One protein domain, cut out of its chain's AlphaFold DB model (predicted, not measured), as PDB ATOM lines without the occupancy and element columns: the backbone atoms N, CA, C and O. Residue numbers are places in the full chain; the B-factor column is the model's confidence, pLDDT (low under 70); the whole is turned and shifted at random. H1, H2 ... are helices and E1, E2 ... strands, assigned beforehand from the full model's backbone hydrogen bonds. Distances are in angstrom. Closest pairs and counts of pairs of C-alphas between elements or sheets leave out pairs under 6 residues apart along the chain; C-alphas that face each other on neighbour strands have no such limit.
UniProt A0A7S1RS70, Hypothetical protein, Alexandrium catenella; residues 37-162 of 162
ATOM      1  N   ARG A  37      35.500  18.081  19.368       73.94
ATOM      2  CA  ARG A  37      36.883  17.625  19.296       73.94
ATOM      3  C   ARG A  37      37.388  18.003  17.905       73.94
ATOM      4  O   ARG A  37      36.635  17.785  16.953       73.94
ATOM      5  N   PRO A  38      38.609  18.545  17.786       84.75
ATOM      6  CA  PRO A  38      39.209  18.762  16.482       84.75
ATOM      7  C   PRO A  38      39.147  17.473  15.661       84.75
ATOM      8  O   PRO A  38      39.368  16.381  16.191       84.75
ATOM      9  N   PHE A  39      38.831  17.601  14.379       87.94
ATOM     10  CA  PHE A  39      38.967  16.521  13.419       87.94
ATOM     11  C   PHE A  39      40.452  16.276  13.206       87.94
ATOM     12  O   PHE A  39      41.138  17.065  12.557       87.94
ATOM     13  N   GLU A  40      40.940  15.195  13.797       93.38
ATOM     14  CA  GLU A  40      42.267  14.662  13.531       93.38
ATOM     15  C   GLU A  40      42.210  13.849  12.240       93.38
ATOM     16  O   GLU A  40      41.304  13.037  12.034       93.38
ATOM     17  N   ALA A  41      43.171  14.090  11.360       94.31
ATOM     18  CA  ALA A  41      43.305  13.375  10.112       94.31
ATOM     19  C   ALA A  41      44.779  13.101   9.825       94.31
ATOM     20  O   ALA A  41      45.672  13.763  10.358       94.31
ATOM     21  N   GLU A  42      45.020  12.119   8.969       96.81
ATOM     22  CA  GLU A  42      46.358  11.678   8.613       96.81
ATOM     23  C   GLU A  42      46.399  11.244   7.150       96.81
ATOM     24  O   GLU A  42      45.424  10.702   6.619       96.81
ATOM     25  N   VAL A  43      47.536  11.499   6.510       97.38
ATOM     26  CA  VAL A  43      47.890  10.991   5.188       97.38
ATOM     27  C   VAL A  43      49.076  10.056   5.362       97.38
ATOM     28  O   VAL A  43      50.092  10.449   5.927       97.38
ATOM     29  N   LEU A  44      48.937   8.828   4.867       97.75
ATOM     30  CA  LEU A  44      49.978   7.806   4.910       97.75
ATOM     31  C   LEU A  44      50.448   7.498   3.491       97.75
ATOM     32  O   LEU A  44      49.621   7.320   2.591       97.75
ATOM     33  N   ALA A  45      51.758   7.355   3.314       97.19
ATOM     34  CA  ALA A  45      52.314   6.657   2.165       97.19
ATOM     35  C   ALA A  45      52.725   5.248   2.561       97.19
ATOM     36  O   ALA A  45      53.385   5.040   3.578       97.19
ATOM     37  N   LEU A  46      52.341   4.287   1.728       97.31
ATOM     38  CA  LEU A  46      52.645   2.878   1.913       97.31
ATOM     39  C   LEU A  46      53.440   2.374   0.712       97.31
ATOM     40  O   LEU A  46      53.173   2.765  -0.428       97.31
ATOM     41  N   ASP A  47      54.368   1.461   0.960       96.38
ATOM     42  CA  ASP A  47      55.008   0.687  -0.087       96.38
ATOM     43  C   ASP A  47      53.956  -0.148  -0.825       96.38
ATOM     44  O   ASP A  47      53.183  -0.899  -0.228       96.38
ATOM     45  N   ALA A  48      53.908  -0.018  -2.149       95.44
ATOM     46  CA  ALA A  48      52.868  -0.654  -2.951       95.44
ATOM     47  C   ALA A  48      52.996  -2.189  -3.028       95.44
ATOM     48  O   ALA A  48      52.030  -2.858  -3.395       95.44
ATOM     49  N   GLN A  49      54.176  -2.747  -2.741       98.00
ATOM     50  CA  GLN A  49      54.430  -4.187  -2.790       98.00
ATOM     51  C   GLN A  49      54.246  -4.837  -1.420       98.00
ATOM     52  O   GLN A  49      53.663  -5.921  -1.342       98.00
ATOM     53  N   THR A  50      54.745  -4.201  -0.360       98.25
ATOM     54  CA  THR A  50      54.758  -4.774   0.993       98.25
ATOM     55  C   THR A  50      53.635  -4.247   1.880       98.25
ATOM     56  O   THR A  50      53.189  -4.956   2.779       98.25
ATOM     57  N   GLY A  51      53.139  -3.038   1.609       97.50
ATOM     58  CA  GLY A  51      52.212  -2.320   2.480       97.50
ATOM     59  C   GLY A  51      52.886  -1.639   3.673       97.50
ATOM     60  O   GLY A  51      52.176  -1.109   4.526       97.50
ATOM     61  N   ASP A  52      54.221  -1.646   3.749       98.06
ATOM     62  CA  ASP A  52      54.958  -0.986   4.829       98.06
ATOM     63  C   ASP A  52      54.791   0.535   4.749       98.06
ATOM     64  O   ASP A  52      54.843   1.117   3.665       98.06
ATOM     65  N   GLN A  53      54.608   1.194   5.892       97.81
ATOM     66  CA  GLN A  53      54.539   2.654   5.949       97.81
ATOM     67  C   GLN A  53      55.890   3.264   5.563       97.81
ATOM     68  O   GLN A  53      56.920   2.910   6.134       97.81
ATOM     69  N   GLN A  54      55.862   4.188   4.604       96.94
ATOM     70  CA  GLN A  54      57.021   4.967   4.176       96.94
ATOM     71  C   GLN A  54      57.095   6.277   4.949       96.94
ATOM     72  O   GLN A  54      58.119   6.556   5.558       96.94
ATOM     73  N   TRP A  55      55.999   7.039   4.966       98.06
ATOM     74  CA  TRP A  55      55.899   8.277   5.732       98.06
ATOM     75  C   TRP A  55      54.464   8.587   6.156       98.06
ATOM     76  O   TRP A  55      53.503   8.038   5.605       98.06
ATOM     77  N   GLU A  56      54.323   9.487   7.130       98.19
ATOM     78  CA  GLU A  56      53.037  10.015   7.591       98.19
ATOM     79  C   GLU A  56      53.009  11.546   7.650       98.19
ATOM     80  O   GLU A  56      54.031  12.200   7.843       98.19
ATOM     81  N   TYR A  57      51.812  12.115   7.505       98.25
ATOM     82  CA  TYR A  57      51.536  13.527   7.745       98.25
ATOM     83  C   TYR A  57      50.230  13.686   8.522       98.25
ATOM     84  O   TYR A  57      49.175  13.246   8.059       98.25
ATOM     85  N   ARG A  58      50.273  14.358   9.677       97.12
ATOM     86  CA  ARG A  58      49.104  14.560  10.547       97.12
ATOM     87  C   ARG A  58      48.639  16.001  10.542       97.12
ATOM     88  O   ARG A  58      49.436  16.932  10.595       97.12
ATOM     89  N   LEU A  59      47.326  16.181  10.557       95.06
ATOM     90  CA  LEU A  59      46.705  17.494  10.604       95.06
ATOM     91  C   LEU A  59      45.439  17.501  11.451       95.06
ATOM     92  O   LEU A  59      44.837  16.468  11.741       95.06
ATOM     93  N   GLN A  60      45.043  18.707  11.851       94.25
ATOM     94  CA  GLN A  60      43.867  18.936  12.675       94.25
ATOM     95  C   GLN A  60      42.990  20.024  12.067       94.25
ATOM     96  O   GLN A  60      43.484  21.000  11.499       94.25
ATOM     97  N   TRP A  61      41.679  19.865  12.222       93.25
ATOM     98  CA  TRP A  61      40.688  20.870  11.866       93.25
ATOM     99  C   TRP A  61      39.770  21.143  13.062       93.25
ATOM    100  O   TRP A  61      39.135  20.214  13.558       93.25
ATOM    101  N   PRO A  62      39.723  22.378  13.587       91.19
ATOM    102  CA  PRO A  62      39.003  22.663  14.825       91.19
ATOM    103  C   PRO A  62      37.479  22.703  14.652       91.19
ATOM    104  O   PRO A  62      36.763  22.556  15.643       91.19
ATOM    105  N   ASP A  63      36.979  22.903  13.429       88.25
ATOM    106  CA  ASP A  63      35.551  23.095  13.184       88.25
ATOM    107  C   ASP A  63      34.823  21.782  12.882       88.25
ATOM    108  O   ASP A  63      35.377  20.831  12.335       88.25
ATOM    109  N   SER A  64      33.532  21.731  13.221       85.56
ATOM    110  CA  SER A  64      32.681  20.565  12.945       85.56
ATOM    111  C   SER A  64      32.138  20.491  11.526       85.56
ATOM    112  O   SER A  64      31.583  19.464  11.131       85.56
ATOM    113  N   ALA A  65      32.274  21.579  10.779       91.12
ATOM    114  CA  ALA A  65      31.872  21.687   9.391       91.12
ATOM    115  C   ALA A  65      33.115  21.837   8.514       91.12
ATOM    116  O   ALA A  65      34.143  22.337   8.973       91.12
ATOM    117  N   ALA A  66      33.019  21.433   7.250       94.00
ATOM    118  CA  ALA A  66      34.055  21.746   6.276       94.00
ATOM    119  C   ALA A  66      34.145  23.264   6.061       94.00
ATOM    120  O   ALA A  66      33.156  23.985   6.227       94.00
ATOM    121  N   ALA A  67      35.311  23.750   5.641       95.19
ATOM    122  CA  ALA A  67      35.437  25.142   5.228       95.19
ATOM    123  C   ALA A  67      34.429  25.455   4.110       95.19
ATOM    124  O   ALA A  67      34.226  24.645   3.201       95.19
ATOM    125  N   GLY A  68      33.771  26.611   4.186       93.62
ATOM    126  CA  GLY A  68      32.744  27.033   3.235       93.62
ATOM    127  C   GLY A  68      31.330  26.524   3.548       93.62
ATOM    128  O   GLY A  68      30.357  27.111   3.065       93.62
ATOM    129  N   ASP A  69      31.158  25.479   4.374       92.88
ATOM    130  CA  ASP A  69      29.821  24.964   4.708       92.88
ATOM    131  C   ASP A  69      29.051  25.922   5.630       92.88
ATOM    132  O   ASP A  69      27.829  26.059   5.493       92.88
ATOM    133  N   GLY A  70      29.753  26.619   6.532       89.69
ATOM    134  CA  GLY A  70      29.165  27.596   7.452       89.69
ATOM    135  C   GLY A  70      28.934  28.972   6.817       89.69
ATOM    136  O   GLY A  70      27.885  29.594   7.018       89.69
ATOM    137  N   GLU A  71      29.890  29.450   6.023       87.50
ATOM    138  CA  GLU A  71      29.872  30.766   5.384       87.50
ATOM    139  C   GLU A  71      28.729  30.860   4.376       87.50
ATOM    140  O   GLU A  71      28.738  30.175   3.361       87.50
ATOM    141  N   GLY A  72      27.733  31.715   4.623       82.31
ATOM    142  CA  GLY A  72      26.582  31.855   3.722       82.31
ATOM    143  C   GLY A  72      25.522  30.759   3.880       82.31
ATOM    144  O   GLY A  72      24.605  30.688   3.063       82.31
ATOM    145  N   PHE A  73      25.577  29.937   4.938       89.00
ATOM    146  CA  PHE A  73      24.581  28.886   5.196       89.00
ATOM    147  C   PHE A  73      23.137  29.416   5.216       89.00
ATOM    148  O   PHE A  73      22.260  28.839   4.576       89.00
ATOM    149  N   LEU A  74      22.876  30.534   5.909       88.81
ATOM    150  CA  LEU A  74      21.531  31.128   5.979       88.81
ATOM    151  C   LEU A  74      21.052  31.653   4.622       88.81
ATOM    152  O   LEU A  74      19.878  31.522   4.286       88.81
ATOM    153  N   GLU A  75      21.965  32.215   3.832       89.31
ATOM    154  CA  GLU A  75      21.671  32.684   2.480       89.31
ATOM    155  C   GLU A  75      21.337  31.502   1.562       89.31
ATOM    156  O   GLU A  75      20.298  31.504   0.899       89.31
ATOM    157  N   ARG A  76      22.144  30.434   1.593       90.88
ATOM    158  CA  ARG A  76      21.857  29.199   0.853       90.88
ATOM    159  C   ARG A  76      20.564  28.539   1.315       90.88
ATOM    160  O   ARG A  76      19.809  28.065   0.480       90.88
ATOM    161  N   LEU A  77      20.248  28.552   2.607       90.00
ATOM    162  CA  LEU A  77      18.971  28.041   3.107       90.00
ATOM    163  C   LEU A  77      17.777  28.813   2.526       90.00
ATOM    164  O   LEU A  77      16.756  28.208   2.204       90.00
ATOM    165  N   GLN A  78      17.913  30.129   2.363       92.19
ATOM    166  CA  GLN A  78      16.866  30.980   1.808       92.19
ATOM    167  C   GLN A  78      16.711  30.824   0.286       92.19
ATOM    168  O   GLN A  78      15.583  30.773  -0.204       92.19
ATOM    169  N   TYR A  79      17.816  30.769  -0.464       91.81
ATOM    170  CA  TYR A  79      17.789  30.843  -1.933       91.81
ATOM    171  C   TYR A  79      18.055  29.504  -2.640       91.81
ATOM    172  O   TYR A  79      17.627  29.316  -3.778       91.81
ATOM    173  N   VAL A  80      18.720  28.555  -1.979       87.88
ATOM    174  CA  VAL A  80      19.170  27.262  -2.529       87.88
ATOM    175  C   VAL A  80      18.794  26.126  -1.567       87.88
ATOM    176  O   VAL A  80      19.626  25.377  -1.059       87.88
ATOM    177  N   TRP A  81      17.490  25.981  -1.325       82.81
ATOM    178  CA  TRP A  81      16.925  25.060  -0.326       82.81
ATOM    179  C   TRP A  81      17.320  23.578  -0.492       82.81
ATOM    180  O   TRP A  81      17.192  22.809   0.456       82.81
ATOM    181  N   HIS A  82      17.792  23.164  -1.672       85.69
ATOM    182  CA  HIS A  82      18.189  21.782  -1.966       85.69
ATOM    183  C   HIS A  82      19.698  21.511  -1.798       85.69
ATOM    184  O   HIS A  82      20.115  20.362  -1.931       85.69
ATOM    185  N   ARG A  83      20.525  22.536  -1.530       85.88
ATOM    186  CA  ARG A  83      21.978  22.396  -1.313       85.88
ATOM    187  C   ARG A  83      22.510  23.518  -0.417       85.88
ATOM    188  O   ARG A  83      23.042  24.523  -0.882       85.88
ATOM    189  N   THR A  84      22.340  23.349   0.889       91.25
ATOM    190  CA  THR A  84      22.773  24.339   1.890       91.25
ATOM    191  C   THR A  84      24.223  24.167   2.332       91.25
ATOM    192  O   THR A  84      24.826  25.126   2.813       91.25
ATOM    193  N   THR A  85      24.791  22.980   2.121       92.56
ATOM    194  CA  THR A  85      26.170  22.597   2.447       92.56
ATOM    195  C   THR A  85      26.742  21.699   1.346       92.56
ATOM    196  O   THR A  85      25.994  21.085   0.578       92.56
ATOM    197  N   CYS A  86      28.068  21.641   1.251       91.81
ATOM    198  CA  CYS A  86      28.798  20.723   0.385       91.81
ATOM    199  C   CYS A  86      29.000  19.355   1.042       91.81
ATOM    200  O   CYS A  86      28.833  18.342   0.365       91.81
ATOM    201  N   MET A  87      29.321  19.321   2.344       93.12
ATOM    202  CA  MET A  87      29.634  18.093   3.088       93.12
ATOM    203  C   MET A  87      30.678  17.199   2.382       93.12
ATOM    204  O   MET A  87      30.384  16.042   2.057       93.12
ATOM    205  N   PRO A  88      31.889  17.711   2.101       94.75
ATOM    206  CA  PRO A  88      32.930  16.906   1.481       94.75
ATOM    207  C   PRO A  88      33.375  15.739   2.387       94.75
ATOM    208  O   PRO A  88      33.219  15.802   3.611       94.75
ATOM    209  N   PRO A  89      33.968  14.673   1.814       94.50
ATOM    210  CA  PRO A  89      34.726  13.691   2.589       94.50
ATOM    211  C   PRO A  89      35.932  14.353   3.268       94.50
ATOM    212  O   PRO A  89      36.277  15.493   2.967       94.50
ATOM    213  N   ALA A  90      36.615  13.615   4.151       94.38
ATOM    214  CA  ALA A  90      37.775  14.158   4.850       94.38
ATOM    215  C   ALA A  90      38.849  14.669   3.877       94.38
ATOM    216  O   ALA A  90      39.310  15.795   4.038       94.38
ATOM    217  N   PHE A  91      39.171  13.870   2.857       97.25
ATOM    218  CA  PHE A  91      40.153  14.179   1.823       97.25
ATOM    219  C   PHE A  91      39.587  13.982   0.410       97.25
ATOM    220  O   PHE A  91      38.715  13.133   0.188       97.25
ATOM    221  N   SER A  92      40.135  14.721  -0.554       97.50
ATOM    222  CA  SER A  92      39.980  14.433  -1.982       97.50
ATOM    223  C   SER A  92      40.744  13.167  -2.382       97.50
ATOM    224  O   SER A  92      41.574  12.661  -1.626       97.50
ATOM    225  N   SER A  93      40.538  12.671  -3.607       97.25
ATOM    226  CA  SER A  93      41.475  11.703  -4.184       97.25
ATOM    227  C   SER A  93      42.878  12.323  -4.272       97.25
ATOM    228  O   SER A  93      43.001  13.442  -4.782       97.25
ATOM    229  N   PRO A  94      43.929  11.643  -3.785       97.25
ATOM    230  CA  PRO A  94      45.291  12.135  -3.918       97.25
ATOM    231  C   PRO A  94      45.775  11.999  -5.365       97.25
ATOM    232  O   PRO A  94      45.357  11.096  -6.095       97.25
ATOM    233  N   ALA A  95      46.688  12.876  -5.769       97.12
ATOM    234  CA  ALA A  95      47.420  12.777  -7.027       97.12
ATOM    235  C   ALA A  95      48.919  12.949  -6.758       97.12
ATOM    236  O   ALA A  95      49.288  13.695  -5.860       97.12
ATOM    237  N   ILE A  96      49.783  12.271  -7.512       96.62
ATOM    238  CA  ILE A  96      51.238  12.330  -7.323       96.62
ATOM    239  C   ILE A  96      51.911  12.858  -8.590       96.62
ATOM    240  O   ILE A  96      51.541  12.461  -9.698       96.62
ATOM    241  N   ASP A  97      52.864  13.776  -8.435       95.75
ATOM    242  CA  ASP A  97      53.656  14.294  -9.553       95.75
ATOM    243  C   ASP A  97      54.908  13.438  -9.837       95.75
ATOM    244  O   ASP A  97      55.212  12.462  -9.149       95.75
ATOM    245  N   ALA A  98      55.668  13.808 -10.872       94.19
ATOM    246  CA  ALA A  98      56.900  13.106 -11.243       94.19
ATOM    247  C   ALA A  98      58.045  13.277 -10.225       94.19
ATOM    248  O   ALA A  98      59.023  12.534 -10.278       94.19
ATOM    249  N   ALA A  99      57.945  14.258  -9.328       93.81
ATOM    250  CA  ALA A  99      58.902  14.501  -8.260       93.81
ATOM    251  C   ALA A  99      58.543  13.739  -6.970       93.81
ATOM    252  O   ALA A  99      59.279  13.859  -5.991       93.81
ATOM    253  N   GLY A 100      57.444  12.976  -6.966       95.00
ATOM    254  CA  GLY A 100      56.954  12.229  -5.810       95.00
ATOM    255  C   GLY A 100      56.136  13.065  -4.824       95.00
ATOM    256  O   GLY A 100      55.844  12.584  -3.734       95.00
ATOM    257  N   THR A 101      55.764  14.297  -5.178       97.44
ATOM    258  CA  THR A 101      54.921  15.149  -4.333       97.44
ATOM    259  C   THR A 101      53.473  14.692  -4.422       97.44
ATOM    260  O   THR A 101      52.899  14.625  -5.513       97.44
ATOM    261  N   VAL A 102      52.862  14.406  -3.275       98.00
ATOM    262  CA  VAL A 102      51.451  14.036  -3.156       98.00
ATOM    263  C   VAL A 102      50.606  15.286  -2.951       98.00
ATOM    264  O   VAL A 102      50.766  16.005  -1.971       98.00
ATOM    265  N   TYR A 103      49.663  15.517  -3.854       98.25
ATOM    266  CA  TYR A 103      48.678  16.583  -3.784       98.25
ATOM    267  C   TYR A 103      47.338  16.040  -3.308       98.25
ATOM    268  O   TYR A 103      46.758  15.156  -3.943       98.25
ATOM    269  N   VAL A 104      46.824  16.589  -2.212       98.38
ATOM    270  CA  VAL A 104      45.545  16.179  -1.628       98.38
ATOM    271  C   VAL A 104      44.820  17.377  -1.025       98.38
ATOM    272  O   VAL A 104      45.399  18.193  -0.311       98.38
ATOM    273  N   GLY A 105      43.539  17.511  -1.349       98.12
ATOM    274  CA  GLY A 105      42.652  18.487  -0.736       98.12
ATOM    275  C   GLY A 105      42.067  17.946   0.564       98.12
ATOM    276  O   GLY A 105      41.692  16.778   0.636       98.12
ATOM    277  N   TYR A 106      41.955  18.794   1.581       97.62
ATOM    278  CA  TYR A 106      41.358  18.474   2.875       97.62
ATOM    279  C   TYR A 106      40.057  19.260   3.085       97.62
ATOM    280  O   TYR A 106      39.890  20.370   2.573       97.62
ATOM    281  N   HIS A 107      39.113  18.722   3.858       96.19
ATOM    282  CA  HIS A 107      37.836  19.399   4.127       96.19
ATOM    283  C   HIS A 107      37.982  20.736   4.875       96.19
ATOM    284  O   HIS A 107      37.049  21.535   4.866       96.19
ATOM    285  N   SER A 108      39.148  21.024   5.462       96.31
ATOM    286  CA  SER A 108      39.488  22.352   5.998       96.31
ATOM    287  C   SER A 108      39.628  23.446   4.934       96.31
ATOM    288  O   SER A 108      39.879  24.601   5.264       96.31
ATOM    289  N   GLY A 109      39.550  23.086   3.652       96.44
ATOM    290  CA  GLY A 109      39.809  23.986   2.532       96.44
ATOM    291  C   GLY A 109      41.286  24.175   2.210       96.44
ATOM    292  O   GLY A 109      41.625  25.015   1.379       96.44
ATOM    293  N   MET A 110      42.167  23.372   2.806       97.56
ATOM    294  CA  MET A 110      43.581  23.337   2.446       97.56
ATOM    295  C   MET A 110      43.830  22.327   1.326       97.56
ATOM    296  O   MET A 110      43.496  21.151   1.461       97.56
ATOM    297  N   LEU A 111      44.470  22.774   0.251       98.25
ATOM    298  CA  LEU A 111      45.200  21.913  -0.669       98.25
ATOM    299  C   LEU A 111      46.624  21.755  -0.146       98.25
ATOM    300  O   LEU A 111      47.302  22.752   0.114       98.25
ATOM    301  N   LEU A 112      47.062  20.512  -0.012       98.38
ATOM    302  CA  LEU A 112      48.369  20.144   0.514       98.38
ATOM    303  C   LEU A 112      49.202  19.529  -0.605       98.38
ATOM    304  O   LEU A 112      48.689  18.689  -1.339       98.38
ATOM    305  N   GLY A 113      50.463  19.938  -0.721       98.19
ATOM    306  CA  GLY A 113      51.519  19.223  -1.432       98.19
ATOM    307  C   GLY A 113      52.492  18.654  -0.404       98.19
ATOM    308  O   GLY A 113      53.080  19.429   0.344       98.19
ATOM    309  N   LEU A 114      52.612  17.329  -0.344       98.50
ATOM    310  CA  LEU A 114      53.326  16.581   0.690       98.50
ATOM    311  C   LEU A 114      54.465  15.780   0.062       98.50
ATOM    312  O   LEU A 114      54.237  15.057  -0.912       98.50
ATOM    313  N   ARG A 115      55.671  15.877   0.621       97.69
ATOM    314  CA  ARG A 115      56.793  15.013   0.255       97.69
ATOM    315  C   ARG A 115      57.786  14.940   1.406       97.69
ATOM    316  O   ARG A 115      58.267  15.982   1.815       97.69
ATOM    317  N   ASP A 116      58.126  13.732   1.830       97.69
ATOM    318  CA  ASP A 116      59.260  13.471   2.720       97.69
ATOM    319  C   ASP A 116      60.562  13.727   1.931       97.69
ATOM    320  O   ASP A 116      60.947  12.938   1.056       97.69
ATOM    321  N   VAL A 117      61.146  14.920   2.084       97.19
ATOM    322  CA  VAL A 117      62.324  15.358   1.318       97.19
ATOM    323  C   VAL A 117      63.631  14.906   1.950       97.19
ATOM    324  O   VAL A 117      64.620  14.796   1.215       97.19
ATOM    325  N   ASP A 118      63.656  14.664   3.259       96.88
ATOM    326  CA  ASP A 118      64.850  14.226   3.980       96.88
ATOM    327  C   ASP A 118      64.908  12.705   4.222       96.88
ATOM    328  O   ASP A 118      65.998  12.161   4.433       96.88
ATOM    329  N   GLY A 119      63.786  12.007   4.032       96.75
ATOM    330  CA  GLY A 119      63.671  10.555   4.078       96.75
ATOM    331  C   GLY A 119      63.588   9.993   5.493       96.75
ATOM    332  O   GLY A 119      64.009   8.848   5.699       96.75
ATOM    333  N   ASP A 120      63.130  10.776   6.471       97.31
ATOM    334  CA  ASP A 120      63.036  10.355   7.870       97.31
ATOM    335  C   ASP A 120      61.724   9.619   8.221       97.31
ATOM    336  O   ASP A 120      61.600   9.045   9.311       97.31
ATOM    337  N   GLY A 121      60.783   9.552   7.272       97.38
ATOM    338  CA  GLY A 121      59.493   8.888   7.422       97.38
ATOM    339  C   GLY A 121      58.412   9.739   8.097       97.38
ATOM    340  O   GLY A 121      57.334   9.221   8.408       97.38
ATOM    341  N   VAL A 122      58.648  11.029   8.333       97.62
ATOM    342  CA  VAL A 122      57.677  11.951   8.926       97.62
ATOM    343  C   VAL A 122      57.683  13.260   8.152       97.62
ATOM    344  O   VAL A 122      58.605  14.049   8.258       97.62
ATOM    345  N   VAL A 123      56.583  13.558   7.462       98.19
ATOM    346  CA  VAL A 123      56.464  14.844   6.770       98.19
ATOM    347  C   VAL A 123      56.219  15.954   7.797       98.19
ATOM    348  O   VAL A 123      55.208  15.936   8.511       98.19
ATOM    349  N   THR A 124      57.098  16.951   7.861       97.00
ATOM    350  CA  THR A 124      56.957  18.123   8.744       97.00
ATOM    351  C   THR A 124      56.451  19.361   8.004       97.00
ATOM    352  O   THR A 124      56.360  19.410   6.782       97.00
ATOM    353  N   GLU A 125      56.065  20.406   8.746       95.75
ATOM    354  CA  GLU A 125      55.459  21.620   8.171       95.75
ATOM    355  C   GLU A 125      56.344  22.353   7.152       95.75
ATOM    356  O   GLU A 125      55.819  23.024   6.265       95.75
ATOM    357  N   ASP A 126      57.665  22.244   7.260       97.12
ATOM    358  CA  ASP A 126      58.625  22.804   6.304       97.12
ATOM    359  C   ASP A 126      58.698  22.029   4.978       97.12
ATOM    360  O   ASP A 126      59.152  22.577   3.972       97.12
ATOM    361  N   GLU A 127      58.164  20.811   4.947       97.62
ATOM    362  CA  GLU A 127      58.079  19.950   3.768       97.62
ATOM    363  C   GLU A 127      56.693  19.993   3.095       97.62
ATOM    364  O   GLU A 127      56.459  19.363   2.057       97.62
ATOM    365  N   VAL A 128      55.757  20.769   3.657       98.12
ATOM    366  CA  VAL A 128      54.389  20.907   3.146       98.12
ATOM    367  C   VAL A 128      54.196  22.220   2.398       98.12
ATOM    368  O   VAL A 128      54.347  23.316   2.936       98.12
ATOM    369  N   THR A 129      53.724  22.128   1.156       97.56
ATOM    370  CA  THR A 129      53.187  23.287   0.428       97.56
ATOM    371  C   THR A 129      51.679  23.390   0.644       97.56
ATOM    372  O   THR A 129      50.966  22.393   0.549       97.56
ATOM    373  N   ARG A 130      51.165  24.599   0.908       97.50
ATOM    374  CA  ARG A 130      49.744  24.829   1.216       97.50
ATOM    375  C   ARG A 130      49.110  25.852   0.283       97.50
ATOM    376  O   ARG A 130      49.708  26.880  -0.029       97.50
ATOM    377  N   PHE A 131      47.856  25.610  -0.074       97.88
ATOM    378  CA  PHE A 131      46.978  26.603  -0.682       97.88
ATOM    379  C   PHE A 131      45.611  26.577   0.005       97.88
ATOM    380  O   PHE A 131      44.978  25.531   0.093       97.88
ATOM    381  N   ASP A 132      45.161  27.730   0.494       97.62
ATOM    382  CA  ASP A 132      43.879  27.871   1.183       97.62
ATOM    383  C   ASP A 132      42.792  28.308   0.193       97.62
ATOM    384  O   ASP A 132      42.740  29.464  -0.236       97.62
ATOM    385  N   ALA A 133      41.924  27.364  -0.165       96.94
ATOM    386  CA  ALA A 133      40.804  27.567  -1.072       96.94
ATOM    387  C   ALA A 133      39.595  28.233  -0.398       96.94
ATOM    388  O   ALA A 133      38.657  28.613  -1.091       96.94
ATOM    389  N   LYS A 134      39.578  28.371   0.936       95.62
ATOM    390  CA  LYS A 134      38.419  28.857   1.716       95.62
ATOM    391  C   LYS A 134      37.146  28.009   1.580       95.62
ATOM    392  O   LYS A 134      36.111  28.380   2.125       95.62
ATOM    393  N   ALA A 135      37.233  26.862   0.913       95.81
ATOM    394  CA  ALA A 135      36.164  25.893   0.748       95.81
ATOM    395  C   ALA A 135      36.749  24.480   0.729       95.81
ATOM    396  O   ALA A 135      37.795  24.252   0.120       95.81
ATOM    397  N   GLY A 136      36.074  23.533   1.381       95.81
ATOM    398  CA  GLY A 136      36.508  22.142   1.462       95.81
ATOM    399  C   GLY A 136      36.667  21.480   0.091       95.81
ATOM    400  O   GLY A 136      36.078  21.902  -0.906       95.81
ATOM    401  N   PHE A 137      37.471  20.420   0.035       97.31
ATOM    402  CA  PHE A 137      37.729  19.671  -1.193       97.31
ATOM    403  C   PHE A 137      36.876  18.407  -1.273       97.31
ATOM    404  O   PHE A 137      36.871  17.590  -0.356       97.31
ATOM    405  N   MET A 138      36.163  18.231  -2.386       93.88
ATOM    406  CA  MET A 138      35.380  17.021  -2.649       93.88
ATOM    407  C   MET A 138      36.262  15.908  -3.245       93.88
ATOM    408  O   MET A 138      37.456  16.094  -3.453       93.88
ATOM    409  N   HIS A 139      35.686  14.735  -3.532       93.12
ATOM    410  CA  HIS A 139      36.405  13.550  -4.021       93.12
ATOM    411  C   HIS A 139      37.294  13.798  -5.257       93.12
ATOM    412  O   HIS A 139      38.267  13.083  -5.457       93.12
ATOM    413  N   SER A 140      36.999  14.812  -6.070       90.88
ATOM    414  CA  SER A 140      37.840  15.238  -7.193       90.88
ATOM    415  C   SER A 140      39.286  15.500  -6.762       90.88
ATOM    416  O   SER A 140      39.543  16.425  -5.995       90.88
ATOM    417  N   GLY A 141      40.221  14.702  -7.276       90.06
ATOM    418  CA  GLY A 141      41.651  14.925  -7.078       90.06
ATOM    419  C   GLY A 141      42.213  16.034  -7.964       90.06
ATOM    420  O   GLY A 141      41.518  16.601  -8.809       90.06
ATOM    421  N   ALA A 142      43.495  16.329  -7.770       96.25
ATOM    422  CA  ALA A 142      44.207  17.264  -8.625       96.25
ATOM    423  C   ALA A 142      44.494  16.663 -10.014       96.25
ATOM    424  O   ALA A 142      44.654  15.451 -10.168       96.25
ATOM    425  N   ALA A 143      44.570  17.523 -11.028       96.81
ATOM    426  CA  ALA A 143      44.845  17.159 -12.411       96.81
ATOM    427  C   ALA A 143      46.092  17.881 -12.934       96.81
ATOM    428  O   ALA A 143      46.285  19.075 -12.689       96.81
ATOM    429  N   PHE A 144      46.898  17.156 -13.709       96.62
ATOM    430  CA  PHE A 144      48.127  17.655 -14.320       96.62
ATOM    431  C   PHE A 144      48.036  17.612 -15.845       96.62
ATOM    432  O   PHE A 144      47.550  16.644 -16.430       96.62
ATOM    433  N   ALA A 145      48.561  18.647 -16.490       95.94
ATOM    434  CA  ALA A 145      48.854  18.688 -17.918       95.94
ATOM    435  C   ALA A 145      50.144  19.506 -18.141       95.94
ATOM    436  O   ALA A 145      50.606  20.178 -17.215       95.94
ATOM    437  N   PRO A 146      50.763  19.481 -19.337       95.94
ATOM    438  CA  PRO A 146      51.949  20.295 -19.597       95.94
ATOM    439  C   PRO A 146      51.708  21.778 -19.270       95.94
ATOM    440  O   PRO A 146      50.835  22.414 -19.860       95.94
ATOM    441  N   ASN A 147      52.502  22.327 -18.348       95.44
ATOM    442  CA  ASN A 147      52.405  23.704 -17.844       95.44
ATOM    443  C   ASN A 147      51.062  24.053 -17.175       95.44
ATOM    444  O   ASN A 147      50.658  25.219 -17.176       95.44
ATOM    445  N   THR A 148      50.304  23.070 -16.683       97.81
ATOM    446  CA  THR A 148      48.996  23.301 -16.060       97.81
ATOM    447  C   THR A 148      48.758  22.353 -14.895       97.81
ATOM    448  O   THR A 148      48.881  21.137 -15.021       97.81
ATOM    449  N   PHE A 149      48.319  22.927 -13.783       97.50
ATOM    450  CA  PHE A 149      47.830  22.212 -12.613       97.50
ATOM    451  C   PHE A 149      46.430  22.721 -12.280       97.50
ATOM    452  O   PHE A 149      46.205  23.931 -12.303       97.50
ATOM    453  N   ALA A 150      45.485  21.825 -12.005       97.94
ATOM    454  CA  ALA A 150      44.113  22.200 -11.693       97.94
ATOM    455  C   ALA A 150      43.535  21.369 -10.545       97.94
ATOM    456  O   ALA A 150      43.812  20.176 -10.430       97.94
ATOM    457  N   VAL A 151      42.692  21.990  -9.723       97.94
ATOM    458  CA  VAL A 151      41.949  21.309  -8.655       97.94
ATOM    459  C   VAL A 151      40.611  22.003  -8.417       97.94
ATOM    460  O   VAL A 151      40.483  23.211  -8.622       97.94
ATOM    461  N   THR A 152      39.614  21.252  -7.959       97.56
ATOM    462  CA  THR A 152      38.296  21.784  -7.597       97.56
ATOM    463  C   THR A 152      38.053  21.704  -6.096       97.56
ATOM    464  O   THR A 152      38.210  20.638  -5.501       97.56
ATOM    465  N   SER A 153      37.620  22.813  -5.499       96.81
ATOM    466  CA  SER A 153      36.964  22.821  -4.188       96.81
ATOM    467  C   SER A 153      35.460  22.568  -4.358       96.81
ATOM    468  O   SER A 153      34.954  22.337  -5.459       96.81
ATOM    469  N   CYS A 154      34.722  22.627  -3.255       93.94
ATOM    470  CA  CYS A 154      33.265  22.594  -3.237       93.94
ATOM    471  C   CYS A 154      32.587  23.710  -4.054       93.94
ATOM    472  O   CYS A 154      31.431  23.540  -4.444       93.94
ATOM    473  N   ASP A 155      33.264  24.832  -4.307       92.69
ATOM    474  CA  ASP A 155      32.665  26.018  -4.932       92.69
ATOM    475  C   ASP A 155      33.464  26.613  -6.102       92.69
ATOM    476  O   ASP A 155      32.928  27.434  -6.847       92.69
ATOM    477  N   SER A 156      34.716  26.190  -6.294       95.44
ATOM    478  CA  SER A 156      35.659  26.854  -7.190       95.44
ATOM    479  C   SER A 156      36.528  25.858  -7.957       95.44
ATOM    480  O   SER A 156      36.817  24.752  -7.502       95.44
ATOM    481  N   LEU A 157      36.983  26.286  -9.134       97.31
ATOM    482  CA  LEU A 157      38.028  25.628  -9.915       97.31
ATOM    483  C   LEU A 157      39.269  26.519  -9.892       97.31
ATOM    484  O   LEU A 157      39.223  27.659 -10.358       97.31
ATOM    485  N   TYR A 158      40.375  25.984  -9.391       97.75
ATOM    486  CA  TYR A 158      41.667  26.657  -9.380       97.75
ATOM    487  C   TYR A 158      42.550  26.071 -10.470       97.75
ATOM    488  O   TYR A 158      42.600  24.853 -10.647       97.75
ATOM    489  N   ILE A 159      43.232  26.945 -11.209       97.81
ATOM    490  CA  ILE A 159      44.142  26.565 -12.286       97.81
ATOM    491  C   ILE A 159      45.408  27.402 -12.154       97.81
ATOM    492  O   ILE A 159      45.344  28.632 -12.109       97.81
ATOM    493  N   TRP A 160      46.556  26.734 -12.136       97.19
ATOM    494  CA  TRP A 160      47.871  27.358 -12.120       97.19
ATOM    495  C   TRP A 160      48.636  27.015 -13.386       97.19
ATOM    496  O   TRP A 160      48.508  25.925 -13.946       97.19
ATOM    497  N   LYS A 161      49.479  27.961 -13.796       96.00
ATOM    498  CA  LYS A 161      50.542  27.711 -14.760       96.00
ATOM    499  C   LYS A 161      51.760  27.190 -13.998       96.00
ATOM    500  O   LYS A 161      52.196  27.861 -13.062       96.00
ATOM    501  N   THR A 162      52.267  26.028 -14.396       89.38
ATOM    502  CA  THR A 162      53.447  25.376 -13.800       89.38
ATOM    503  C   THR A 162      54.678  25.533 -14.672       89.38
ATOM    504  O   THR A 162      54.494  25.636 -15.909       89.38
TER     505      THR A 162
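What this domain is: This is residues 37 to 162 of the 162 residues of the protein "Hypothetical protein" of Alexandrium catenella (UniProt A0A7S1RS70). Little of this model is regular structure: three small antiparallel sheets stand in a row, E3 E4 E5 in the middle between the hairpin E1 E2 and the sheet E6 E7 E8, while a looped arm with H1 reaches out sideways from the row, along the longest axis of the whole. Named elements, mostly strand, hold 50 of 126 printed residues, in the order E1 E2 H1 E3 E4 E5 E6 E7 E8. The whole is compact, radius of gyration of the C-alphas 15.9 A, spanning 51 by 39 by 27 A.

Where its parts are: Find C-alpha 102 at (51.451, 14.036, -3.156), where E3, residues 102 to 105, begins; E4 is 110 to 114, E5 128 to 132. E1, 39 to 46, measures 22.5 A and E2, 53 to 61, 23.6 A. H1 is 73 to 79. E6 is 143 to 145, E7 148 to 152, and E8, 157 to 160, ends at (47.871, 27.358, -12.120).

How they stand to each other: Look for N 104 and O 112, 2.9 A, between E3 and E4, and N 111 and O 131, 2.8 A, between E4 and E5. E3 and E7 are only just apart, closest 8.4 A. H1, every O i to N i+4 pair within hydrogen-bond range, is not on the sheet E3 E4 E5.

The domain as a whole: The printed part has no cut; the links E2 to H1, H1 to E3 and E4 to E5 are long. No printed residue is under 70 in pLDDT.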